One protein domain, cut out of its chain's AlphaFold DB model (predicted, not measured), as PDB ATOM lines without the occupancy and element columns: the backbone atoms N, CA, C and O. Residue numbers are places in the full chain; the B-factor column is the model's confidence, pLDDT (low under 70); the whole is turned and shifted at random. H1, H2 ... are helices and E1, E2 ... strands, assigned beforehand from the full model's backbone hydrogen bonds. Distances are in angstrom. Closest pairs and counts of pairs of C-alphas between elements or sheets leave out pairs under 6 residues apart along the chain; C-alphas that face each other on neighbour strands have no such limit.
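Overview. This is residues 251 to 394 and 417 to 457 of the 687 residues of the protein "C2H2-type domain-containing protein" of Caenorhabditis nigoni (UniProt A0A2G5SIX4). The model is a twisted sheet of six strands with one helix, H3, over a face of it, and beyond one end of the strands a second, loop-rich part that holds H1, H2 and the short strand E2. H2 sits between the two parts, H1 lies farther out, and residues 295 to 301, of which 295 belongs to H1, stick out. The printed part has 185 residues, with three named helices and seven named strands in the order E1, E2, H1, H2, E3, H3, E4, E5, E6, E7; the sheet runs E1, E3, E7, E6, E5, E4, all antiparallel. The class is mixed, helices and strands, with under half of the printed residues, 80 of 185, in named elements. The whole is compact, with a radius of gyration of the C-alphas of 17.8 A and spans of 58 by 40 by 32 A.

Along the chain. E1, residues 256 to 260, measures 12.5 A from first to last C-alpha and begins with C-alpha 256 at (168.711, 144.774, 47.789). E2 is residues 279 to 281, 6.7 A. H1 is residues 284 to 295, 16.5 A, and its C-alpha 295 is at (135.635, 181.642, 51.856). H2 is residues 324 to 333, 14.1 A. E3, residues 342 to 347, measures 16.3 A, and H3, residues 350 to 364, measures 20.7 A. E4, residues 368 to 375, spans 19.7 A and bends by 59 degrees at residue 371. E5 is residues 379 to 386, 23.2 A, and E6 is residues 426 to 432, 19.5 A. E7, residues 437 to 442, measures 16.2 A and ends with C-alpha 442 at (153.563, 150.306, 47.502).

Arrangement. From edge to edge of the sheet the strands' lines turn by 84 degrees; E1 and E4 are its edge strands. E1 and E3 are antiparallel at 162 degrees, with N 260 and O 342 at 2.8 A, within hydrogen-bond range. E3 and E7 have N 343 and O 441 at 2.8 A. The hairpin E6 and E7 has N 428 and O 440 at 2.8 A, E6 and E5 have N 429 and O 382 at 2.8 A, and the hairpin E4 and E5 has N 374 and O 381 at 2.8 A. H3 on one face of the sheet makes two layers, helix over strands: its height over the sheet is 7.4 A, and it runs along the strands over E7, at 10 degrees on the local plane. Their closest C-alphas are those of Met 350 and Val 437, 6.2 A apart. H2 only grazes the sheet, with its residues 324 to 328; H2 and E7 are near each other. The closest C-alphas of E2 and H2 are those of Val 280 and Thr 326, 6.7 A apart. E2 pairs with no named strand, but its residues 279 to 280 pair parallel with residues 320 to 321. H1 is not on the sheet and is apart from H2 and H3. Every O i to N i+4 pair is within hydrogen-bond range in H2 and H3, and 7 of 8 are in H1.

Size, cuts and confidence. The two C-alphas farthest apart are those of Lys 252 and Glu 298, 59.7 A. Residues 395 to 416 are not printed, and C-alphas 394 and 417 are 11.3 A apart across this cut, which falls in the link from E5 to E6. The links E1 to E2, with 18 residues, and H1 to H2, with 28, are long. After E7, residues 443 to 457 hold no named element. The mean pLDDT of the printed part is 90.1; residues 251, 254, 299 to 307 and 393 to 394 are under 70.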
ATOM      1  N   ASP A 251     163.459 136.263  44.985       68.56
ATOM      2  CA  ASP A 251     164.495 137.261  45.310       68.56
ATOM      3  C   ASP A 251     165.681 137.285  44.319       68.56
ATOM      4  O   ASP A 251     166.527 138.175  44.361       68.56
ATOM      5  N   LYS A 252     165.685 136.361  43.347       77.50
ATOM      6  CA  LYS A 252     166.595 136.259  42.190       77.50
ATOM      7  C   LYS A 252     166.737 137.537  41.336       77.50
ATOM      8  O   LYS A 252     167.607 137.561  40.471       77.50
ATOM      9  N   TYR A 253     165.883 138.546  41.532       71.25
ATOM     10  CA  TYR A 253     165.903 139.839  40.825       71.25
ATOM     11  C   TYR A 253     166.348 141.030  41.693       71.25
ATOM     12  O   TYR A 253     166.281 142.171  41.234       71.25
ATOM     13  N   PHE A 254     166.750 140.818  42.952       69.06
ATOM     14  CA  PHE A 254     167.091 141.915  43.859       69.06
ATOM     15  C   PHE A 254     168.565 141.905  44.239       69.06
ATOM     16  O   PHE A 254     169.066 140.956  44.836       69.06
ATOM     17  N   GLN A 255     169.244 143.031  44.017       72.75
ATOM     18  CA  GLN A 255     170.509 143.283  44.708       72.75
ATOM     19  C   GLN A 255     170.252 143.606  46.182       72.75
ATOM     20  O   GLN A 255     170.955 143.099  47.055       72.75
ATOM     21  N   ARG A 256     169.249 144.460  46.452       82.19
ATOM     22  CA  ARG A 256     168.711 144.774  47.789       82.19
ATOM     23  C   ARG A 256     167.236 145.170  47.691       82.19
ATOM     24  O   ARG A 256     166.888 146.072  46.925       82.19
ATOM     25  N   ARG A 257     166.401 144.548  48.523       87.38
ATOM     26  CA  ARG A 257     165.009 144.929  48.802       87.38
ATOM     27  C   ARG A 257     164.944 145.450  50.236       87.38
ATOM     28  O   ARG A 257     165.447 144.796  51.145       87.38
ATOM     29  N   GLN A 258     164.376 146.634  50.440       89.75
ATOM     30  CA  GLN A 258     164.237 147.259  51.753       89.75
ATOM     31  C   GLN A 258     162.789 147.703  51.960       89.75
ATOM     32  O   GLN A 258     162.298 148.589  51.260       89.75
ATOM     33  N   THR A 259     162.114 147.125  52.949       88.44
ATOM     34  CA  THR A 259     160.855 147.667  53.469       88.44
ATOM     35  C   THR A 259     161.137 148.981  54.193       88.44
ATOM     36  O   THR A 259     161.971 149.017  55.101       88.44
ATOM     37  N   LEU A 260     160.447 150.043  53.794       86.81
ATOM     38  CA  LEU A 260     160.457 151.348  54.436       86.81
ATOM     39  C   LEU A 260     159.142 151.567  55.187       86.81
ATOM     40  O   LEU A 260     158.060 151.177  54.733       86.81
ATOM     41  N   THR A 261     159.230 152.244  56.325       84.44
ATOM     42  CA  THR A 261     158.051 152.851  56.951       84.44
ATOM     43  C   THR A 261     157.598 154.083  56.147       84.44
ATOM     44  O   THR A 261     158.288 154.518  55.222       84.44
ATOM     45  N   ALA A 262     156.429 154.653  56.460       79.50
ATOM     46  CA  ALA A 262     155.930 155.831  55.738       79.50
ATOM     47  C   ALA A 262     156.855 157.046  55.937       79.50
ATOM     48  O   ALA A 262     157.185 157.752  54.988       79.50
ATOM     49  N   GLU A 263     157.357 157.216  57.155       82.94
ATOM     50  CA  GLU A 263     158.280 158.281  57.546       82.94
ATOM     51  C   GLU A 263     159.618 158.122  56.806       82.94
ATOM     52  O   GLU A 263     160.131 159.066  56.214       82.94
ATOM     53  N   GLN A 264     160.144 156.893  56.725       85.94
ATOM     54  CA  GLN A 264     161.378 156.579  55.989       85.94
ATOM     55  C   GLN A 264     161.273 156.775  54.466       85.94
ATOM     56  O   GLN A 264     162.303 156.818  53.788       85.94
ATOM     57  N   ALA A 265     160.058 156.863  53.921       82.44
ATOM     58  CA  ALA A 265     159.801 157.138  52.510       82.44
ATOM     59  C   ALA A 265     159.581 158.638  52.203       82.44
ATOM     60  O   ALA A 265     159.432 158.982  51.030       82.44
ATOM     61  N   GLY A 266     159.593 159.516  53.216       82.38
ATOM     62  CA  GLY A 266     159.296 160.948  53.069       82.38
ATOM     63  C   GLY A 266     157.799 161.277  53.115       82.38
ATOM     64  O   GLY A 266     157.335 162.136  52.370       82.38
ATOM     65  N   PHE A 267     157.030 160.553  53.939       78.88
ATOM     66  CA  PHE A 267     155.595 160.780  54.176       78.88
ATOM     67  C   PHE A 267     155.275 161.039  55.664       78.88
ATOM     68  O   PHE A 267     154.196 160.697  56.158       78.88
ATOM     69  N   ASP A 268     156.224 161.616  56.402       82.00
ATOM     70  CA  ASP A 268     156.085 162.011  57.808       82.00
ATOM     71  C   ASP A 268     155.260 163.297  58.009       82.00
ATOM     72  O   ASP A 268     154.679 163.473  59.081       82.00
ATOM     73  N   SER A 269     155.124 164.132  56.970       84.62
ATOM     74  CA  SER A 269     154.318 165.366  56.940       84.62
ATOM     75  C   SER A 269     152.979 165.255  57.688       84.62
ATOM     76  O   SER A 269     152.181 164.353  57.415       84.62
ATOM     77  N   GLU A 270     152.700 166.178  58.611       90.81
ATOM     78  CA  GLU A 270     151.415 166.254  59.323       90.81
ATOM     79  C   GLU A 270     150.265 166.511  58.336       90.81
ATOM     80  O   GLU A 270     150.175 167.584  57.739       90.81
ATOM     81  N   ASN A 271     149.376 165.525  58.173       93.94
ATOM     82  CA  ASN A 271     148.217 165.668  57.298       93.94
ATOM     83  C   ASN A 271     147.225 166.654  57.921       93.94
ATOM     84  O   ASN A 271     146.894 166.534  59.102       93.94
ATOM     85  N   VAL A 272     146.688 167.564  57.114       95.88
ATOM     86  CA  VAL A 272     145.625 168.482  57.536       95.88
ATOM     87  C   VAL A 272     144.326 168.086  56.846       95.88
ATOM     88  O   VAL A 272     144.288 167.951  55.625       95.88
ATOM     89  N   ILE A 273     143.271 167.878  57.630       95.88
ATOM     90  CA  ILE A 273     141.929 167.555  57.135       95.88
ATOM     91  C   ILE A 273     141.116 168.851  57.089       95.88
ATOM     92  O   ILE A 273     141.214 169.667  58.002       95.88
ATOM     93  N   CYS A 274     140.329 169.051  56.033       95.12
ATOM     94  CA  CYS A 274     139.356 170.135  55.969       95.12
ATOM     95  C   CYS A 274     138.054 169.754  56.679       95.12
ATOM     96  O   CYS A 274     137.368 168.826  56.249       95.12
ATOM     97  N   ASP A 275     137.685 170.522  57.706       93.94
ATOM     98  CA  ASP A 275     136.468 170.315  58.504       93.94
ATOM     99  C   ASP A 275     135.164 170.486  57.693       93.94
ATOM    100  O   ASP A 275     134.121 169.978  58.093       93.94
ATOM    101  N   ILE A 276     135.212 171.190  56.553       91.50
ATOM    102  CA  ILE A 276     134.033 171.504  55.725       91.50
ATOM    103  C   ILE A 276     133.719 170.371  54.734       91.50
ATOM    104  O   ILE A 276     132.561 169.996  54.569       91.50
ATOM    105  N   CYS A 277     134.734 169.806  54.070       90.31
ATOM    106  CA  CYS A 277     134.545 168.823  52.990       90.31
ATOM    107  C   CYS A 277     135.276 167.482  53.192       90.31
ATOM    108  O   CYS A 277     135.261 166.636  52.297       90.31
ATOM    109  N   ASN A 278     135.906 167.259  54.351       92.69
ATOM    110  CA  ASN A 278     136.655 166.040  54.693       92.69
ATOM    111  C   ASN A 278     137.790 165.690  53.704       92.69
ATOM    112  O   ASN A 278     138.144 164.520  53.542       92.69
ATOM    113  N   PHE A 279     138.368 166.691  53.034       94.81
ATOM    114  CA  PHE A 279     139.519 166.513  52.145       94.81
ATOM    115  C   PHE A 279     140.830 166.524  52.952       94.81
ATOM    116  O   PHE A 279     141.037 167.401  53.791       94.81
ATOM    117  N   VAL A 280     141.716 165.556  52.700       95.62
ATOM    118  CA  VAL A 280     143.003 165.370  53.389       95.62
ATOM    119  C   VAL A 280     144.158 165.894  52.535       95.62
ATOM    120  O   VAL A 280     144.366 165.440  51.407       95.62
ATOM    121  N   PHE A 281     144.942 166.805  53.108       95.19
ATOM    122  CA  PHE A 281     146.099 167.443  52.483       95.19
ATOM    123  C   PHE A 281     147.411 167.029  53.153       95.19
ATOM    124  O   PHE A 281     147.500 166.983  54.380       95.19
ATOM    125  N   ARG A 282     148.451 166.808  52.347       93.62
ATOM    126  CA  ARG A 282     149.843 166.570  52.763       93.62
ATOM    127  C   ARG A 282     150.470 167.833  53.342       93.62
ATOM    128  O   ARG A 282     151.245 167.774  54.289       93.62
ATOM    129  N   GLN A 283     150.167 168.979  52.732       93.31
ATOM    130  CA  GLN A 283     150.814 170.251  53.032       93.31
ATOM    131  C   GLN A 283     149.809 171.310  53.482       93.31
ATOM    132  O   GLN A 283     148.819 171.604  52.808       93.31
ATOM    133  N   LYS A 284     150.141 171.984  54.586       94.75
ATOM    134  CA  LYS A 284     149.355 173.090  55.149       94.75
ATOM    135  C   LYS A 284     149.160 174.265  54.177       94.75
ATOM    136  O   LYS A 284     148.160 174.965  54.286       94.75
ATOM    137  N   ALA A 285     150.073 174.464  53.223       94.31
ATOM    138  CA  ALA A 285     149.942 175.481  52.178       94.31
ATOM    139  C   ALA A 285     148.785 175.176  51.207       94.31
ATOM    140  O   ALA A 285     147.964 176.053  50.948       94.31
ATOM    141  N   VAL A 286     148.671 173.925  50.742       92.44
ATOM    142  CA  VAL A 286     147.578 173.470  49.861       92.44
ATOM    143  C   VAL A 286     146.242 173.493  50.608       92.44
ATOM    144  O   VAL A 286     145.241 173.965  50.074       92.44
ATOM    145  N   TYR A 287     146.234 173.106  51.887       95.00
ATOM    146  CA  TYR A 287     145.064 173.293  52.749       95.00
ATOM    147  C   TYR A 287     144.651 174.773  52.867       95.00
ATOM    148  O   TYR A 287     143.470 175.098  52.779       95.00
ATOM    149  N   GLN A 288     145.602 175.702  53.014       95.06
ATOM    150  CA  GLN A 288     145.301 177.135  53.108       95.06
ATOM    151  C   GLN A 288     144.780 177.742  51.798       95.06
ATOM    152  O   GLN A 288     143.922 178.623  51.853       95.06
ATOM    153  N   THR A 289     145.252 177.305  50.626       93.12
ATOM    154  CA  THR A 289     144.680 177.753  49.340       93.12
ATOM    155  C   THR A 289     143.308 177.133  49.086       93.12
ATOM    156  O   THR A 289     142.429 177.805  48.553       93.12
ATOM    157  N   HIS A 290     143.081 175.899  49.537       92.44
ATOM    158  CA  HIS A 290     141.772 175.251  49.548       92.44
ATOM    159  C   HIS A 290     140.761 175.968  50.464       92.44
ATOM    160  O   HIS A 290     139.659 176.277  50.019       92.44
ATOM    161  N   MET A 291     141.141 176.326  51.696       93.19
ATOM    162  CA  MET A 291     140.262 177.052  52.628       93.19
ATOM    163  C   MET A 291     139.868 178.451  52.142       93.19
ATOM    164  O   MET A 291     138.809 178.939  52.522       93.19
ATOM    165  N   LYS A 292     140.669 179.090  51.277       92.94
ATOM    166  CA  LYS A 292     140.250 180.328  50.600       92.94
ATOM    167  C   LYS A 292     139.089 180.088  49.641       92.94
ATOM    168  O   LYS A 292     138.139 180.852  49.680       92.94
ATOM    169  N   LYS A 293     139.091 178.982  48.885       89.56
ATOM    170  CA  LYS A 293     137.974 178.634  47.985       89.56
ATOM    171  C   LYS A 293     136.655 178.512  48.757       89.56
ATOM    172  O   LYS A 293     135.662 179.059  48.309       89.56
ATOM    173  N   HIS A 294     136.676 177.917  49.954       88.69
ATOM    174  CA  HIS A 294     135.520 177.886  50.866       88.69
ATOM    175  C   HIS A 294     135.090 179.264  51.420       88.69
ATOM    176  O   HIS A 294     133.962 179.389  51.878       88.69
ATOM    177  N   ALA A 295     135.958 180.281  51.413       89.88
ATOM    178  CA  ALA A 295     135.635 181.642  51.856       89.88
ATOM    179  C   ALA A 295     135.195 182.558  50.697       89.88
ATOM    180  O   ALA A 295     134.361 183.435  50.895       89.88
ATOM    181  N   ASP A 296     135.723 182.333  49.491       87.25
ATOM    182  CA  ASP A 296     135.371 183.056  48.262       87.25
ATOM    183  C   ASP A 296     134.013 182.596  47.672       87.25
ATOM    184  O   ASP A 296     133.560 183.120  46.653       87.25
ATOM    185  N   GLN A 297     133.384 181.575  48.268       80.19
ATOM    186  CA  GLN A 297     132.203 180.876  47.756       80.19
ATOM    187  C   GLN A 297     131.079 180.891  48.802       80.19
ATOM    188  O   GLN A 297     130.911 179.947  49.565       80.19
ATOM    189  N   GLU A 298     130.298 181.977  48.818       71.38
ATOM    190  CA  GLU A 298     129.166 182.177  49.745       71.38
ATOM    191  C   GLU A 298     127.974 181.221  49.503       71.38
ATOM    192  O   GLU A 298     127.045 181.180  50.309       71.38
ATOM    193  N   GLU A 299     127.977 180.445  48.412       66.44
ATOM    194  CA  GLU A 299     126.945 179.442  48.121       66.44
ATOM    195  C   GLU A 299     127.305 178.073  48.731       66.44
ATOM    196  O   GLU A 299     128.297 177.441  48.369       66.44
ATOM    197  N   GLU A 300     126.445 177.588  49.631       61.16
ATOM    198  CA  GLU A 300     126.627 176.373  50.452       61.16
ATOM    199  C   GLU A 300     126.834 175.071  49.641       61.16
ATOM    200  O   GLU A 300     127.345 174.084  50.165       61.16
ATOM    201  N   GLU A 301     126.465 175.067  48.354       63.53
ATOM    202  CA  GLU A 301     126.584 173.919  47.446       63.53
ATOM    203  C   GLU A 301     127.874 173.898  46.601       63.53
ATOM    204  O   GLU A 301     127.958 173.084  45.676       63.53
ATOM    205  N   VAL A 302     128.896 174.743  46.837       56.00
ATOM    206  CA  VAL A 302     130.090 174.686  45.968       56.00
ATOM    207  C   VAL A 302     130.930 173.425  46.189       56.00
ATOM    208  O   VAL A 302     131.841 173.337  47.013       56.00
ATOM    209  N   ILE A 303     130.642 172.477  45.302       60.00
ATOM    210  CA  ILE A 303     131.422 171.315  44.906       60.00
ATOM    211  C   ILE A 303     132.878 171.740  44.638       60.00
ATOM    212  O   ILE A 303     133.251 172.054  43.499       60.00
ATOM    213  N   ILE A 304     133.735 171.702  45.666       58.72
ATOM    214  CA  ILE A 304     135.186 171.656  45.463       58.72
ATOM    215  C   ILE A 304     135.453 170.373  44.689       58.72
ATOM    216  O   ILE A 304     135.210 169.272  45.173       58.72
ATOM    217  N   SER A 305     135.826 170.570  43.426       58.41
ATOM    218  CA  SER A 305     135.339 169.749  42.319       58.41
ATOM    219  C   SER A 305     135.427 168.246  42.581       58.41
ATOM    220  O   SER A 305     136.531 167.735  42.766       58.41
ATOM    221  N   ASP A 306     134.300 167.529  42.472       65.25
ATOM    222  CA  ASP A 306     134.230 166.067  42.639       65.25
ATOM    223  C   ASP A 306     135.186 165.283  41.717       65.25
ATOM    224  O   ASP A 306     135.443 164.093  41.923       65.25
ATOM    225  N   THR A 307     135.721 165.962  40.705       65.81
ATOM    226  CA  THR A 307     136.716 165.496  39.745       65.81
ATOM    227  C   THR A 307     138.152 165.453  40.281       65.81
ATOM    228  O   THR A 307     138.977 164.770  39.686       65.81
ATOM    229  N   ILE A 308     138.473 166.170  41.365       82.31
ATOM    230  CA  ILE A 308     139.837 166.303  41.905       82.31
ATOM    231  C   ILE A 308     139.986 165.509  43.211       82.31
ATOM    232  O   ILE A 308     139.081 165.443  44.049       82.31
ATOM    233  N   GLY A 309     141.171 164.923  43.383       89.44
ATOM    234  CA  GLY A 309     141.544 164.138  44.551       89.44
ATOM    235  C   GLY A 309     141.236 162.647  44.421       89.44
ATOM    236  O   GLY A 309     140.430 162.194  43.611       89.44
ATOM    237  N   LEU A 310     141.918 161.883  45.261       93.25
ATOM    238  CA  LEU A 310     141.892 160.433  45.340       93.25
ATOM    239  C   LEU A 310     140.909 160.005  46.435       93.25
ATOM    240  O   LEU A 310     141.134 160.273  47.615       93.25
ATOM    241  N   LEU A 311     139.813 159.346  46.054       94.38
ATOM    242  CA  LEU A 311     138.839 158.789  47.001       94.38
ATOM    243  C   LEU A 311     139.425 157.597  47.764       94.38
ATOM    244  O   LEU A 311     140.167 156.795  47.185       94.38
ATOM    245  N   CYS A 312     139.061 157.470  49.043       96.12
ATOM    246  CA  CYS A 312     139.485 156.363  49.895       96.12
ATOM    247  C   CYS A 312     139.123 154.992  49.271       96.12
ATOM    248  O   CYS A 312     138.043 154.845  48.692       96.12
ATOM    249  N   PRO A 313     139.984 153.958  49.382       95.31
ATOM    250  CA  PRO A 313     139.710 152.635  48.817       95.31
ATOM    251  C   PRO A 313     138.653 151.828  49.593       95.31
ATOM    252  O   PRO A 313     138.210 150.787  49.111       95.31
ATOM    253  N   VAL A 314     138.270 152.268  50.798       95.56
ATOM    254  CA  VAL A 314     137.317 151.580  51.688       95.56
ATOM    255  C   VAL A 314     135.876 151.910  51.293       95.56
ATOM    256  O   VAL A 314     135.548 153.064  51.041       95.56
ATOM    257  N   SER A 315     135.011 150.893  51.223       92.25
ATOM    258  CA  SER A 315     133.644 150.939  50.667       92.25
ATOM    259  C   SER A 315     132.799 152.123  51.139       92.25
ATOM    260  O   SER A 315     132.210 152.833  50.323       92.25
ATOM    261  N   ASP A 316     132.789 152.303  52.449       94.44
ATOM    262  CA  ASP A 316     131.983 153.187  53.286       94.44
ATOM    263  C   ASP A 316     132.684 154.519  53.607       94.44
ATOM    264  O   ASP A 316     132.129 155.359  54.313       94.44
ATOM    265  N   CYS A 317     133.880 154.746  53.053       95.38
ATOM    266  CA  CYS A 317     134.637 155.973  53.251       95.38
ATOM    267  C   CYS A 317     134.631 156.870  52.006       95.38
ATOM    268  O   CYS A 317     135.155 156.509  50.951       95.38
ATOM    269  N   ASN A 318     134.090 158.080  52.165       93.38
ATOM    270  CA  ASN A 318     134.040 159.115  51.126       93.38
ATOM    271  C   ASN A 318     135.151 160.176  51.276       93.38
ATOM    272  O   ASN A 318     135.146 161.175  50.558       93.38
ATOM    273  N   THR A 319     136.106 159.981  52.192       95.12
ATOM    274  CA  THR A 319     137.257 160.878  52.365       95.12
ATOM    275  C   THR A 319     138.066 160.983  51.070       95.12
ATOM    276  O   THR A 319     138.449 159.975  50.468       95.12
ATOM    277  N   ARG A 320     138.351 162.224  50.659       94.44
ATOM    278  CA  ARG A 320     139.214 162.561  49.518       94.44
ATOM    279  C   ARG A 320     140.619 162.907  50.007       94.44
ATOM    280  O   ARG A 320     140.780 163.458  51.090       94.44
ATOM    281  N   CYS A 321     141.627 162.592  49.208       95.00
ATOM    282  CA  CYS A 321     143.044 162.806  49.506       95.00
ATOM    283  C   CYS A 321     143.732 163.519  48.335       95.00
ATOM    284  O   CYS A 321     143.381 163.275  47.181       95.00
ATOM    285  N   ASP A 322     144.737 164.355  48.591       93.00
ATOM    286  CA  ASP A 322     145.520 164.987  47.513       93.00
ATOM    287  C   ASP A 322     146.437 164.006  46.761       93.00
ATOM    288  O   ASP A 322     146.698 164.188  45.572       93.00
ATOM    289  N   THR A 323     146.916 162.964  47.444       91.81
ATOM    290  CA  THR A 323     148.000 162.081  47.001       91.81
ATOM    291  C   THR A 323     147.791 160.657  47.523       91.81
ATOM    292  O   THR A 323     147.154 160.443  48.554       91.81
ATOM    293  N   ILE A 324     148.375 159.643  46.866       92.19
ATOM    294  CA  ILE A 324     148.262 158.253  47.362       92.19
ATOM    295  C   ILE A 324     148.953 158.101  48.734       92.19
ATOM    296  O   ILE A 324     148.559 157.266  49.543       92.19
ATOM    297  N   ALA A 325     149.942 158.949  49.039       90.44
ATOM    298  CA  ALA A 325     150.575 159.014  50.353       90.44
ATOM    299  C   ALA A 325     149.580 159.405  51.459       90.44
ATOM    300  O   ALA A 325     149.483 158.704  52.471       90.44
ATOM    301  N   THR A 326     148.792 160.467  51.253       93.75
ATOM    302  CA  THR A 326     147.752 160.863  52.214       93.75
ATOM    303  C   THR A 326     146.614 159.851  52.269       93.75
ATOM    304  O   THR A 326     146.136 159.581  53.369       93.75
ATOM    305  N   THR A 327     146.278 159.177  51.159       94.62
ATOM    306  CA  THR A 327     145.358 158.021  51.163       94.62
ATOM    307  C   THR A 327     145.859 156.880  52.049       94.62
ATOM    308  O   THR A 327     145.114 156.387  52.893       94.62
ATOM    309  N   VAL A 328     147.124 156.463  51.910       93.25
ATOM    310  CA  VAL A 328     147.709 155.374  52.715       93.25
ATOM    311  C   VAL A 328     147.788 155.746  54.197       93.25
ATOM    312  O   VAL A 328     147.536 154.892  55.047       93.25
ATOM    313  N   LYS A 329     148.094 157.006  54.525       92.06
ATOM    314  CA  LYS A 329     148.089 157.502  55.909       92.06
ATOM    315  C   LYS A 329     146.671 157.531  56.491       92.06
ATOM    316  O   LYS A 329     146.431 156.901  57.513       92.06
ATOM    317  N   HIS A 330     145.702 158.088  55.766       95.12
ATOM    318  CA  HIS A 330     144.282 158.039  56.129       95.12
ATOM    319  C   HIS A 330     143.771 156.598  56.352       95.12
ATOM    320  O   HIS A 330     143.063 156.347  57.323       95.12
ATOM    321  N   MET A 331     144.175 155.620  55.533       95.75
ATOM    322  CA  MET A 331     143.812 154.210  55.748       95.75
ATOM    323  C   MET A 331     144.412 153.596  57.021       95.75
ATOM    324  O   MET A 331     143.798 152.709  57.617       95.75
ATOM    325  N   LYS A 332     145.588 154.056  57.454       93.75
ATOM    326  CA  LYS A 332     146.186 153.645  58.731       93.75
ATOM    327  C   LYS A 332     145.465 154.294  59.907       93.75
ATOM    328  O   LYS A 332     145.118 153.591  60.849       93.75
ATOM    329  N   ASP A 333     145.181 155.587  59.803       94.62
ATOM    330  CA  ASP A 333     144.645 156.393  60.900       94.62
ATOM    331  C   ASP A 333     143.134 156.169  61.115       94.62
ATOM    332  O   ASP A 333     142.695 155.945  62.241       94.62
ATOM    333  N   ALA A 334     142.331 156.176  60.044       96.56
ATOM    334  CA  ALA A 334     140.868 156.060  60.111       96.56
ATOM    335  C   ALA A 334     140.348 154.615  60.002       96.56
ATOM    336  O   ALA A 334     139.288 154.302  60.542       96.56
ATOM    337  N   HIS A 335     141.079 153.725  59.321       96.25
ATOM    338  CA  HIS A 335     140.645 152.340  59.076       96.25
ATOM    339  C   HIS A 335     141.538 151.277  59.738       96.25
ATOM    340  O   HIS A 335     141.266 150.086  59.607       96.25
ATOM    341  N   SER A 336     142.589 151.674  60.470       96.00
ATOM    342  CA  SER A 336     143.550 150.760  61.118       96.00
ATOM    343  C   SER A 336     144.259 149.779  60.163       96.00
ATOM    344  O   SER A 336     144.805 148.764  60.604       96.00
ATOM    345  N   ILE A 337     144.309 150.069  58.857       94.88
ATOM    346  CA  ILE A 337     144.912 149.194  57.838       94.88
ATOM    347  C   ILE A 337     146.436 149.405  57.827       94.88
ATOM    348  O   ILE A 337     147.010 150.035  56.939       94.88
ATOM    349  N   GLN A 338     147.101 148.886  58.861       91.31
ATOM    350  CA  GLN A 338     148.549 149.030  59.068       91.31
ATOM    351  C   GLN A 338     149.393 148.266  58.039       91.31
ATOM    352  O   GLN A 338     150.500 148.700  57.718       91.31
ATOM    353  N   ASP A 339     148.857 147.170  57.495       90.88
ATOM    354  CA  ASP A 339     149.487 146.309  56.487       90.88
ATOM    355  C   ASP A 339     149.472 146.959  55.087       90.88
ATOM    356  O   ASP A 339     148.872 146.457  54.134       90.88
ATOM    357  N   ILE A 340     150.091 148.138  54.990       91.31
ATOM    358  CA  ILE A 340     150.435 148.853  53.759       91.31
ATOM    359  C   ILE A 340     151.874 149.344  53.943       91.31
ATOM    360  O   ILE A 340     152.134 150.350  54.613       91.31
ATOM    361  N   VAL A 341     152.817 148.585  53.395       89.88
ATOM    362  CA  VAL A 341     154.261 148.798  53.545       89.88
ATOM    363  C   VAL A 341     154.807 149.465  52.286       89.88
ATOM    364  O   VAL A 341     154.426 149.098  51.174       89.88
ATOM    365  N   PHE A 342     155.704 150.439  52.454       92.62
ATOM    366  CA  PHE A 342     156.443 151.002  51.330       92.62
ATOM    367  C   PHE A 342     157.695 150.166  51.073       92.62
ATOM    368  O   PHE A 342     158.370 149.716  51.995       92.62
ATOM    369  N   GLU A 343     158.033 149.959  49.811       93.75
ATOM    370  CA  GLU A 343     159.210 149.219  49.388       93.75
ATOM    371  C   GLU A 343     160.168 150.135  48.636       93.75
ATOM    372  O   GLU A 343     159.764 150.919  47.773       93.75
ATOM    373  N   LYS A 344     161.458 149.989  48.941       94.75
ATOM    374  CA  LYS A 344     162.565 150.516  48.154       94.75
ATOM    375  C   LYS A 344     163.364 149.348  47.598       94.75
ATOM    376  O   LYS A 344     163.890 148.529  48.351       94.75
ATOM    377  N   VAL A 345     163.459 149.281  46.276       94.94
ATOM    378  CA  VAL A 345     164.150 148.203  45.558       94.94
ATOM    379  C   VAL A 345     165.174 148.822  44.621       94.94
ATOM    380  O   VAL A 345     164.895 149.840  43.985       94.94
ATOM    381  N   VAL A 346     166.370 148.239  44.563       96.25
ATOM    382  CA  VAL A 346     167.429 148.670  43.642       96.25
ATOM    383  C   VAL A 346     167.713 147.549  42.654       96.25
ATOM    384  O   VAL A 346     168.164 146.469  43.046       96.25
ATOM    385  N   PHE A 347     167.454 147.841  41.383       96.25
ATOM    386  CA  PHE A 347     167.744 146.982  40.243       96.25
ATOM    387  C   PHE A 347     169.009 147.465  39.532       96.25
ATOM    388  O   PHE A 347     169.327 148.660  39.511       96.25
ATOM    389  N   LYS A 348     169.714 146.522  38.914       95.81
ATOM    390  CA  LYS A 348     170.915 146.742  38.112       95.81
ATOM    391  C   LYS A 348     170.649 147.626  36.896       95.81
ATOM    392  O   LYS A 348     171.489 148.451  36.557       95.81
ATOM    393  N   ASP A 349     169.521 147.387  36.231       96.25
ATOM    394  CA  ASP A 349     169.134 148.033  34.984       96.25
ATOM    395  C   ASP A 349     167.609 147.978  34.758       96.25
ATOM    396  O   ASP A 349     166.860 147.276  35.446       96.25
ATOM    397  N   MET A 350     167.145 148.730  33.760       95.31
ATOM    398  CA  MET A 350     165.735 148.836  33.366       95.31
ATOM    399  C   MET A 350     165.133 147.518  32.832       95.31
ATOM    400  O   MET A 350     163.909 147.388  32.762       95.31
ATOM    401  N   THR A 351     165.950 146.525  32.464       95.88
ATOM    402  CA  THR A 351     165.478 145.206  32.002       95.88
ATOM    403  C   THR A 351     165.133 144.314  33.187       95.88
ATOM    404  O   THR A 351     164.069 143.696  33.193       95.88
ATOM    405  N   GLU A 352     165.983 144.295  34.217       95.00
ATOM    406  CA  GLU A 352     165.721 143.588  35.479       95.00
ATOM    407  C   GLU A 352     164.446 144.117  36.155       95.00
ATOM    408  O   GLU A 352     163.563 143.329  36.497       95.00
ATOM    409  N   PHE A 353     164.272 145.445  36.216       95.62
ATOM    410  CA  PHE A 353     163.020 146.065  36.671       95.62
ATOM    411  C   PHE A 353     161.800 145.617  35.845       95.62
ATOM    412  O   PHE A 353     160.763 145.289  36.420       95.62
ATOM    413  N   LYS A 354     161.894 145.574  34.507       94.62
ATOM    414  CA  LYS A 354     160.770 145.162  33.640       94.62
ATOM    415  C   LYS A 354     160.390 143.689  33.829       94.62
ATOM    416  O   LYS A 354     159.200 143.381  33.831       94.62
ATOM    417  N   LEU A 355     161.368 142.803  34.032       93.69
ATOM    418  CA  LEU A 355     161.127 141.390  34.352       93.69
ATOM    419  C   LEU A 355     160.483 141.227  35.735       93.69
ATOM    420  O   LEU A 355     159.492 140.508  35.864       93.69
ATOM    421  N   TRP A 356     160.990 141.934  36.749       95.19
ATOM    422  CA  TRP A 356     160.378 141.956  38.079       95.19
ATOM    423  C   TRP A 356     158.941 142.494  38.045       95.19
ATOM    424  O   TRP A 356     158.059 141.904  38.662       95.19
ATOM    425  N   LYS A 357     158.690 143.578  37.301       95.12
ATOM    426  CA  LYS A 357     157.363 144.190  37.162       95.12
ATOM    427  C   LYS A 357     156.355 143.200  36.572       95.12
ATOM    428  O   LYS A 357     155.270 143.064  37.124       95.12
ATOM    429  N   ALA A 358     156.725 142.488  35.506       92.38
ATOM    430  CA  ALA A 358     155.861 141.482  34.888       92.38
ATOM    431  C   ALA A 358     155.555 140.309  35.842       92.38
ATOM    432  O   ALA A 358     154.412 139.865  35.931       92.38
ATOM    433  N   GLU A 359     156.551 139.844  36.604       92.81
ATOM    434  CA  GLU A 359     156.365 138.786  37.609       92.81
ATOM    435  C   GLU A 359     155.515 139.259  38.803       92.81
ATOM    436  O   GLU A 359     154.677 138.502  39.294       92.81
ATOM    437  N   LEU A 360     155.662 140.519  39.236       93.94
ATOM    438  CA  LEU A 360     154.778 141.144  40.224       93.94
ATOM    439  C   LEU A 360     153.335 141.161  39.710       93.94
ATOM    440  O   LEU A 360     152.464 140.627  40.385       93.94
ATOM    441  N   GLU A 361     153.097 141.714  38.517       94.19
ATOM    442  CA  GLU A 361     151.778 141.802  37.868       94.19
ATOM    443  C   GLU A 361     151.080 140.434  37.783       94.19
ATOM    444  O   GLU A 361     149.905 140.305  38.143       94.19
ATOM    445  N   ARG A 362     151.836 139.396  37.401       90.19
ATOM    446  CA  ARG A 362     151.385 137.999  37.348       90.19
ATOM    447  C   ARG A 362     151.027 137.430  38.729       90.19
ATOM    448  O   ARG A 362     150.068 136.674  38.845       90.19
ATOM    449  N   LEU A 363     151.778 137.774  39.778       90.75
ATOM    450  CA  LEU A 363     151.554 137.282  41.146       90.75
ATOM    451  C   LEU A 363     150.452 138.045  41.899       90.75
ATOM    452  O   LEU A 363     149.745 137.453  42.718       90.75
ATOM    453  N   THR A 364     150.276 139.341  41.639       92.62
ATOM    454  CA  THR A 364     149.209 140.155  42.248       92.62
ATOM    455  C   THR A 364     147.884 140.085  41.493       92.62
ATOM    456  O   THR A 364     146.887 140.578  42.023       92.62
ATOM    457  N   MET A 365     147.854 139.468  40.304       92.81
ATOM    458  CA  MET A 365     146.733 139.510  39.354       92.81
ATOM    459  C   MET A 365     146.285 140.951  39.109       92.81
ATOM    460  O   MET A 365     145.138 141.338  39.342       92.81
ATOM    461  N   SER A 366     147.244 141.773  38.693       94.19
ATOM    462  CA  SER A 366     147.043 143.193  38.444       94.19
ATOM    463  C   SER A 366     147.915 143.677  37.289       94.19
ATOM    464  O   SER A 366     148.751 142.950  36.758       94.19
ATOM    465  N   LYS A 367     147.713 144.930  36.887       94.88
ATOM    466  CA  LYS A 367     148.582 145.627  35.942       94.88
ATOM    467  C   LYS A 367     148.926 147.000  36.492       94.88
ATOM    468  O   LYS A 367     148.055 147.660  37.057       94.88
ATOM    469  N   TYR A 368     150.152 147.444  36.265       95.88
ATOM    470  CA  TYR A 368     150.644 148.792  36.495       95.88
ATOM    471  C   TYR A 368     150.913 149.471  35.149       95.88
ATOM    472  O   TYR A 368     151.854 149.101  34.438       95.88
ATOM    473  N   SER A 369     150.111 150.480  34.811       94.31
ATOM    474  CA  SER A 369     150.365 151.352  33.657       94.31
ATOM    475  C   SER A 369     151.084 152.624  34.114       94.31
ATOM    476  O   SER A 369     150.976 153.050  35.267       94.31
ATOM    477  N   ARG A 370     151.865 153.214  33.208       94.94
ATOM    478  CA  ARG A 370     152.564 154.483  33.431       94.94
ATOM    479  C   ARG A 370     151.545 155.623  33.407       94.94
ATOM    480  O   ARG A 370     150.818 155.747  32.428       94.94
ATOM    481  N   THR A 371     151.501 156.448  34.450       92.31
ATOM    482  CA  THR A 371     150.612 157.627  34.498       92.31
ATOM    483  C   THR A 371     151.352 158.909  34.139       92.31
ATOM    484  O   THR A 371     150.804 159.761  33.448       92.31
ATOM    485  N   SER A 372     152.616 159.036  34.550       93.31
ATOM    486  CA  SER A 372     153.445 160.205  34.259       93.31
ATOM    487  C   SER A 372     154.928 159.844  34.132       93.31
ATOM    488  O   SER A 372     155.362 158.707  34.353       93.31
ATOM    489  N   GLY A 373     155.735 160.822  33.732       93.44
ATOM    490  CA  GLY A 373     157.187 160.732  33.784       93.44
ATOM    491  C   GLY A 373     157.819 162.118  33.747       93.44
ATOM    492  O   GLY A 373     157.232 163.057  33.219       93.44
ATOM    493  N   ARG A 374     159.018 162.244  34.307       94.62
ATOM    494  CA  ARG A 374     159.803 163.476  34.348       94.62
ATOM    495  C   ARG A 374     161.259 163.130  34.075       94.62
ATOM    496  O   ARG A 374     161.897 162.435  34.867       94.62
ATOM    497  N   GLN A 375     161.782 163.613  32.954       94.94
ATOM    498  CA  GLN A 375     163.194 163.474  32.618       94.94
ATOM    499  C   GLN A 375     163.967 164.686  33.147       94.94
ATOM    500  O   GLN A 375     163.707 165.824  32.763       94.94
ATOM    501  N   ASN A 376     164.905 164.432  34.051       93.06
ATOM    502  CA  ASN A 376     165.905 165.381  34.521       93.06
ATOM    503  C   ASN A 376     167.226 165.127  33.766       93.06
ATOM    504  O   ASN A 376     167.415 164.079  33.151       93.06
ATOM    505  N   ILE A 377     168.169 166.067  33.843       94.38
ATOM    506  CA  ILE A 377     169.488 166.008  33.187       94.38
ATOM    507  C   ILE A 377     170.291 164.762  33.617       94.38
ATOM    508  O   ILE A 377     171.077 164.243  32.831       94.38
ATOM    509  N   TYR A 378     170.077 164.285  34.849       94.44
ATOM    510  CA  TYR A 378     170.837 163.195  35.483       94.44
ATOM    511  C   TYR A 378     169.991 161.976  35.888       94.44
ATOM    512  O   TYR A 378     170.518 161.034  36.468       94.44
ATOM    513  N   SER A 379     168.671 162.002  35.680       95.31
ATOM    514  CA  SER A 379     167.797 160.871  36.030       95.31
ATOM    515  C   SER A 379     166.441 160.957  35.342       95.31
ATOM    516  O   SER A 379     165.922 162.044  35.089       95.31
ATOM    517  N   LYS A 380     165.833 159.806  35.073       96.25
ATOM    518  CA  LYS A 380     164.503 159.688  34.470       96.25
ATOM    519  C   LYS A 380     163.564 159.054  35.490       96.25
ATOM    520  O   LYS A 380     163.705 157.887  35.840       96.25
ATOM    521  N   SER A 381     162.633 159.856  36.002       96.25
ATOM    522  CA  SER A 381     161.596 159.409  36.931       96.25
ATOM    523  C   SER A 381     160.357 159.002  36.141       96.25
ATOM    524  O   SER A 381     159.804 159.823  35.414       96.25
ATOM    525  N   THR A 382     159.874 157.781  36.325       97.00
ATOM    526  CA  THR A 382     158.633 157.274  35.724       97.00
ATOM    527  C   THR A 382     157.681 156.850  36.834       97.00
ATOM    528  O   THR A 382     158.097 156.150  37.756       97.00
ATOM    529  N   TYR A 383     156.419 157.274  36.771       96.00
ATOM    530  CA  TYR A 383     155.410 156.902  37.763       96.00
ATOM    531  C   TYR A 383     154.473 155.841  37.191       96.00
ATOM    532  O   TYR A 383     153.906 156.013  36.110       96.00
ATOM    533  N   TYR A 384     154.296 154.758  37.939       96.94
ATOM    534  CA  TYR A 384     153.381 153.672  37.622       96.94
ATOM    535  C   TYR A 384     152.309 153.560  38.704       96.94
ATOM    536  O   TYR A 384     152.603 153.634  39.896       96.94
ATOM    537  N   GLN A 385     151.069 153.324  38.290       95.75
ATOM    538  CA  GLN A 385     149.927 153.101  39.174       95.75
ATOM    539  C   GLN A 385     149.152 151.880  38.679       95.75
ATOM    540  O   GLN A 385     149.199 151.559  37.487       95.75
ATOM    541  N   CYS A 386     148.429 151.192  39.566       96.44
ATOM    542  CA  CYS A 386     147.517 150.137  39.136       96.44
ATOM    543  C   CYS A 386     146.561 150.645  38.037       96.44
ATOM    544  O   CYS A 386     145.934 151.688  38.195       96.44
ATOM    545  N   ALA A 387     146.419 149.906  36.936       93.56
ATOM    546  CA  ALA A 387     145.603 150.287  35.780       93.56
ATOM    547  C   ALA A 387     144.089 150.340  36.078       93.56
ATOM    548  O   ALA A 387     143.345 150.989  35.346       93.56
ATOM    549  N   LEU A 388     143.645 149.689  37.159       92.62
ATOM    550  CA  LEU A 388     142.282 149.797  37.689       92.62
ATOM    551  C   LEU A 388     142.088 151.057  38.556       92.62
ATOM    552  O   LEU A 388     140.958 151.393  38.890       92.62
ATOM    553  N   SER A 389     143.167 151.745  38.938       91.94
ATOM    554  CA  SER A 389     143.144 152.888  39.853       91.94
ATOM    555  C   SER A 389     142.706 154.191  39.191       91.94
ATOM    556  O   SER A 389     143.114 154.510  38.069       91.94
ATOM    557  N   GLY A 390     142.003 155.001  39.981       84.44
ATOM    558  CA  GLY A 390     141.680 156.384  39.664       84.44
ATOM    559  C   GLY A 390     140.486 156.495  38.726       84.44
ATOM    560  O   GLY A 390     140.317 155.710  37.799       84.44
ATOM    561  N   THR A 391     139.660 157.502  38.961       76.38
ATOM    562  CA  THR A 391     138.351 157.649  38.330       76.38
ATOM    563  C   THR A 391     138.426 157.649  36.795       76.38
ATOM    564  O   THR A 391     139.344 158.205  36.182       76.38
ATOM    565  N   GLY A 392     137.439 157.033  36.140       73.44
ATOM    566  CA  GLY A 392     137.330 157.041  34.682       73.44
ATOM    567  C   GLY A 392     137.117 158.458  34.135       73.44
ATOM    568  O   GLY A 392     136.060 159.044  34.345       73.44
ATOM    569  N   VAL A 393     138.091 158.986  33.381       63.34
ATOM    570  CA  VAL A 393     138.105 160.366  32.832       63.34
ATOM    571  C   VAL A 393     136.796 160.735  32.111       63.34
ATOM    572  O   VAL A 393     136.300 161.858  32.219       63.34
ATOM    573  N   ASN A 394     136.188 159.765  31.424       57.72
ATOM    574  CA  ASN A 394     134.965 159.948  30.641       57.72
ATOM    575  C   ASN A 394     133.729 160.254  31.513       57.72
ATOM    576  O   ASN A 394     132.807 160.912  31.032       57.72
ATOM    577  N   LYS A 417     136.450 150.384  32.883       85.06
ATOM    578  CA  LYS A 417     136.993 149.312  33.741       85.06
ATOM    579  C   LYS A 417     137.781 149.851  34.950       85.06
ATOM    580  O   LYS A 417     138.200 149.060  35.790       85.06
ATOM    581  N   LYS A 418     138.028 151.167  35.027       88.12
ATOM    582  CA  LYS A 418     138.640 151.784  36.206       88.12
ATOM    583  C   LYS A 418     137.634 151.880  37.347       88.12
ATOM    584  O   LYS A 418     136.456 152.150  37.127       88.12
ATOM    585  N   LEU A 419     138.136 151.725  38.561       83.62
ATOM    586  CA  LEU A 419     137.392 151.895  39.797       83.62
ATOM    587  C   LEU A 419     137.035 153.375  39.998       83.62
ATOM    588  O   LEU A 419     137.813 154.273  39.679       83.62
ATOM    589  N   GLU A 420     135.893 153.631  40.630       86.94
ATOM    590  CA  GLU A 420     135.530 154.969  41.129       86.94
ATOM    591  C   GLU A 420     136.331 155.361  42.388       86.94
ATOM    592  O   GLU A 420     136.250 156.492  42.862       86.94
ATOM    593  N   LYS A 421     137.126 154.426  42.924       91.62
ATOM    594  CA  LYS A 421     137.986 154.579  44.099       91.62
ATOM    595  C   LYS A 421     139.462 154.387  43.743       91.62
ATOM    596  O   LYS A 421     139.817 153.773  42.736       91.62
ATOM    597  N   SER A 422     140.343 154.916  44.582       94.00
ATOM    598  CA  SER A 422     141.792 154.821  44.375       94.00
ATOM    599  C   SER A 422     142.312 153.425  44.714       94.00
ATOM    600  O   SER A 422     141.800 152.777  45.624       94.00
ATOM    601  N   CYS A 423     143.378 152.980  44.047       96.06
ATOM    602  CA  CYS A 423     144.172 151.844  44.503       96.06
ATOM    603  C   CYS A 423     145.450 152.325  45.200       96.06
ATOM    604  O   CYS A 423     146.133 153.225  44.709       96.06
ATOM    605  N   THR A 424     145.812 151.682  46.312       96.00
ATOM    606  CA  THR A 424     147.065 151.948  47.048       96.00
ATOM    607  C   THR A 424     148.329 151.508  46.312       96.00
ATOM    608  O   THR A 424     149.422 151.859  46.746       96.00
ATOM    609  N   ALA A 425     148.206 150.720  45.241       96.38
ATOM    610  CA  ALA A 425     149.340 150.155  44.525       96.38
ATOM    611  C   ALA A 425     149.903 151.135  43.480       96.38
ATOM    612  O   ALA A 425     149.267 151.431  42.459       96.38
ATOM    613  N   PHE A 426     151.121 151.613  43.734       96.19
ATOM    614  CA  PHE A 426     151.865 152.539  42.878       96.19
ATOM    615  C   PHE A 426     153.370 152.409  43.111       96.19
ATOM    616  O   PHE A 426     153.800 152.011  44.194       96.19
ATOM    617  N   PHE A 427     154.183 152.829  42.145       95.69
ATOM    618  CA  PHE A 427     155.606 153.054  42.375       95.69
ATOM    619  C   PHE A 427     156.215 154.106  41.446       95.69
ATOM    620  O   PHE A 427     155.947 154.159  40.245       95.69
ATOM    621  N   GLN A 428     157.093 154.921  42.025       96.00
ATOM    622  CA  GLN A 428     158.016 155.799  41.323       96.00
ATOM    623  C   GLN A 428     159.303 155.026  41.014       96.00
ATOM    624  O   GLN A 428     159.863 154.351  41.879       96.00
ATOM    625  N   VAL A 429     159.786 155.147  39.783       97.38
ATOM    626  CA  VAL A 429     160.960 154.443  39.258       97.38
ATOM    627  C   VAL A 429     161.951 155.485  38.759       97.38
ATOM    628  O   VAL A 429     161.683 156.160  37.768       97.38
ATOM    629  N   LYS A 430     163.070 155.649  39.467       97.38
ATOM    630  CA  LYS A 430     164.125 156.631  39.183       97.38
ATOM    631  C   LYS A 430     165.312 155.901  38.551       97.38
ATOM    632  O   LYS A 430     166.085 155.247  39.248       97.38
ATOM    633  N   GLU A 431     165.403 155.975  37.227       97.50
ATOM    634  CA  GLU A 431     166.558 155.532  36.437       97.50
ATOM    635  C   GLU A 431     167.672 156.582  36.572       97.50
ATOM    636  O   GLU A 431     167.435 157.773  36.346       97.50
ATOM    637  N   MET A 432     168.851 156.147  37.014       97.12
ATOM    638  CA  MET A 432     170.019 156.976  37.333       97.12
ATOM    639  C   MET A 432     170.994 157.066  36.147       97.12
ATOM    640  O   MET A 432     170.908 156.291  35.194       97.12
ATOM    641  N   ASP A 433     171.950 157.997  36.199       96.50
ATOM    642  CA  ASP A 433     172.961 158.201  35.150       96.50
ATOM    643  C   ASP A 433     174.007 157.073  35.048       96.50
ATOM    644  O   ASP A 433     174.633 156.911  34.000       96.50
ATOM    645  N   ASP A 434     174.147 156.246  36.088       96.00
ATOM    646  CA  ASP A 434     174.912 154.991  36.059       96.00
ATOM    647  C   ASP A 434     174.131 153.794  35.470       96.00
ATOM    648  O   ASP A 434     174.684 152.701  35.330       96.00
ATOM    649  N   GLY A 435     172.861 153.998  35.099       96.19
ATOM    650  CA  GLY A 435     171.954 152.976  34.577       96.19
ATOM    651  C   GLY A 435     171.232 152.149  35.644       96.19
ATOM    652  O   GLY A 435     170.370 151.343  35.287       96.19
ATOM    653  N   THR A 436     171.526 152.345  36.936       96.69
ATOM    654  CA  THR A 436     170.781 151.681  38.014       96.69
ATOM    655  C   THR A 436     169.363 152.231  38.125       96.69
ATOM    656  O   THR A 436     169.080 153.384  37.784       96.69
ATOM    657  N   VAL A 437     168.439 151.396  38.599       97.19
ATOM    658  CA  VAL A 437     167.020 151.749  38.686       97.19
ATOM    659  C   VAL A 437     166.545 151.599  40.124       97.19
ATOM    660  O   VAL A 437     166.507 150.498  40.676       97.19
ATOM    661  N   VAL A 438     166.174 152.724  40.737       96.38
ATOM    662  CA  VAL A 438     165.674 152.783  42.115       96.38
ATOM    663  C   VAL A 438     164.159 152.924  42.099       96.38
ATOM    664  O   VAL A 438     163.622 153.951  41.684       96.38
ATOM    665  N   LEU A 439     163.468 151.906  42.598       96.25
ATOM    666  CA  LEU A 439     162.028 151.923  42.823       96.25
ATOM    667  C   LEU A 439     161.707 152.390  44.249       96.25
ATOM    668  O   LEU A 439     162.395 152.008  45.198       96.25
ATOM    669  N   ARG A 440     160.641 153.185  44.396       95.19
ATOM    670  CA  ARG A 440     159.972 153.511  45.668       95.19
ATOM    671  C   ARG A 440     158.459 153.432  45.482       95.19
ATOM    672  O   ARG A 440     157.938 154.059  44.563       95.19
ATOM    673  N   GLY A 441     157.738 152.722  46.342       94.81
ATOM    674  CA  GLY A 441     156.275 152.688  46.257       94.81
ATOM    675  C   GLY A 441     155.616 151.626  47.121       94.81
ATOM    676  O   GLY A 441     156.252 151.055  47.997       94.81
ATOM    677  N   CYS A 442     154.340 151.363  46.868       94.88
ATOM    678  CA  CYS A 442     153.563 150.306  47.502       94.88
ATOM    679  C   CYS A 442     153.197 149.244  46.455       94.88
ATOM    680  O   CYS A 442     152.513 149.531  45.473       94.88
ATOM    681  N   THR A 443     153.643 148.009  46.680       94.81
ATOM    682  CA  THR A 443     153.322 146.825  45.860       94.81
ATOM    683  C   THR A 443     151.935 146.251  46.165       94.81
ATOM    684  O   THR A 443     151.370 145.509  45.359       94.81
ATOM    685  N   LYS A 444     151.373 146.568  47.339       94.38
ATOM    686  CA  LYS A 444     150.120 145.984  47.815       94.38
ATOM    687  C   LYS A 444     148.900 146.758  47.315       94.38
ATOM    688  O   LYS A 444     148.733 147.955  47.562       94.38
ATOM    689  N   HIS A 445     147.991 146.022  46.686       94.81
ATOM    690  CA  HIS A 445     146.684 146.509  46.261       94.81
ATOM    691  C   HIS A 445     145.694 146.552  47.433       94.81
ATOM    692  O   HIS A 445     145.600 145.610  48.218       94.81
ATOM    693  N   SER A 446     144.940 147.644  47.514       95.06
ATOM    694  CA  SER A 446     143.739 147.837  48.334       95.06
ATOM    695  C   SER A 446     142.800 148.750  47.544       95.06
ATOM    696  O   SER A 446     143.287 149.656  46.870       95.06
ATOM    697  N   GLY A 447     141.487 148.506  47.597       92.31
ATOM    698  CA  GLY A 447     140.475 149.198  46.774       92.31
ATOM    699  C   GLY A 447     139.827 148.343  45.687       92.31
ATOM    700  O   GLY A 447     138.796 148.720  45.143       92.31
ATOM    701  N   HIS A 448     140.394 147.173  45.394       93.31
ATOM    702  CA  HIS A 448     139.777 146.158  44.544       93.31
ATOM    703  C   HIS A 448     140.212 144.752  44.957       93.31
ATOM    704  O   HIS A 448     141.274 144.564  45.555       93.31
ATOM    705  N   GLY A 449     139.391 143.760  44.606       91.19
ATOM    706  CA  GLY A 449     139.772 142.352  44.669       91.19
ATOM    707  C   GLY A 449     140.725 141.954  43.537       91.19
ATOM    708  O   GLY A 449     141.054 142.749  42.652       91.19
ATOM    709  N   ARG A 450     141.146 140.686  43.543       92.75
ATOM    710  CA  ARG A 450     141.821 140.058  42.401       92.75
ATOM    711  C   ARG A 450     140.756 139.534  41.439       92.75
ATOM    712  O   ARG A 450     140.267 138.428  41.630       92.75
ATOM    713  N   ASP A 451     140.389 140.329  40.439       92.50
ATOM    714  CA  ASP A 451     139.551 139.872  39.326       92.50
ATOM    715  C   ASP A 451     140.369 139.823  38.026       92.50
ATOM    716  O   ASP A 451     140.598 140.875  37.417       92.50
ATOM    717  N   PRO A 452     140.776 138.631  37.554       92.88
ATOM    718  CA  PRO A 452     141.455 138.494  36.274       92.88
ATOM    719  C   PRO A 452     140.625 139.006  35.081       92.88
ATOM    720  O   PRO A 452     141.217 139.458  34.105       92.88
ATOM    721  N   ARG A 453     139.281 139.018  35.133       93.94
ATOM    722  CA  ARG A 453     138.401 139.464  34.021       93.94
ATOM    723  C   ARG A 453     138.535 140.966  33.735       93.94
ATOM    724  O   ARG A 453     138.429 141.419  32.587       93.94
ATOM    725  N   SER A 454     138.777 141.757  34.778       90.38
ATOM    726  CA  SER A 454     139.025 143.198  34.684       90.38
ATOM    727  C   SER A 454     140.299 143.530  33.897       90.38
ATOM    728  O   SER A 454     140.342 144.546  33.196       90.38
ATOM    729  N   LEU A 455     141.317 142.665  33.953       92.00
ATOM    730  CA  LEU A 455     142.644 142.949  33.412       92.00
ATOM    731  C   LEU A 455     142.630 142.991  31.870       92.00
ATOM    732  O   LEU A 455     141.963 142.176  31.222       92.00
ATOM    733  N   PRO A 456     143.385 143.907  31.239       92.69
ATOM    734  CA  PRO A 456     143.623 143.849  29.800       92.69
ATOM    735  C   PRO A 456     144.549 142.670  29.468       92.69
ATOM    736  O   PRO A 456     145.417 142.320  30.268       92.69
ATOM    737  N   LEU A 457     144.414 142.092  28.270       93.75
ATOM    738  CA  LEU A 457     145.287 140.996  27.831       93.75
ATOM    739  C   LEU A 457     146.772 141.392  27.901       93.75
ATOM    740  O   LEU A 457     147.156 142.476  27.442       93.75
TER     741      LEU A 457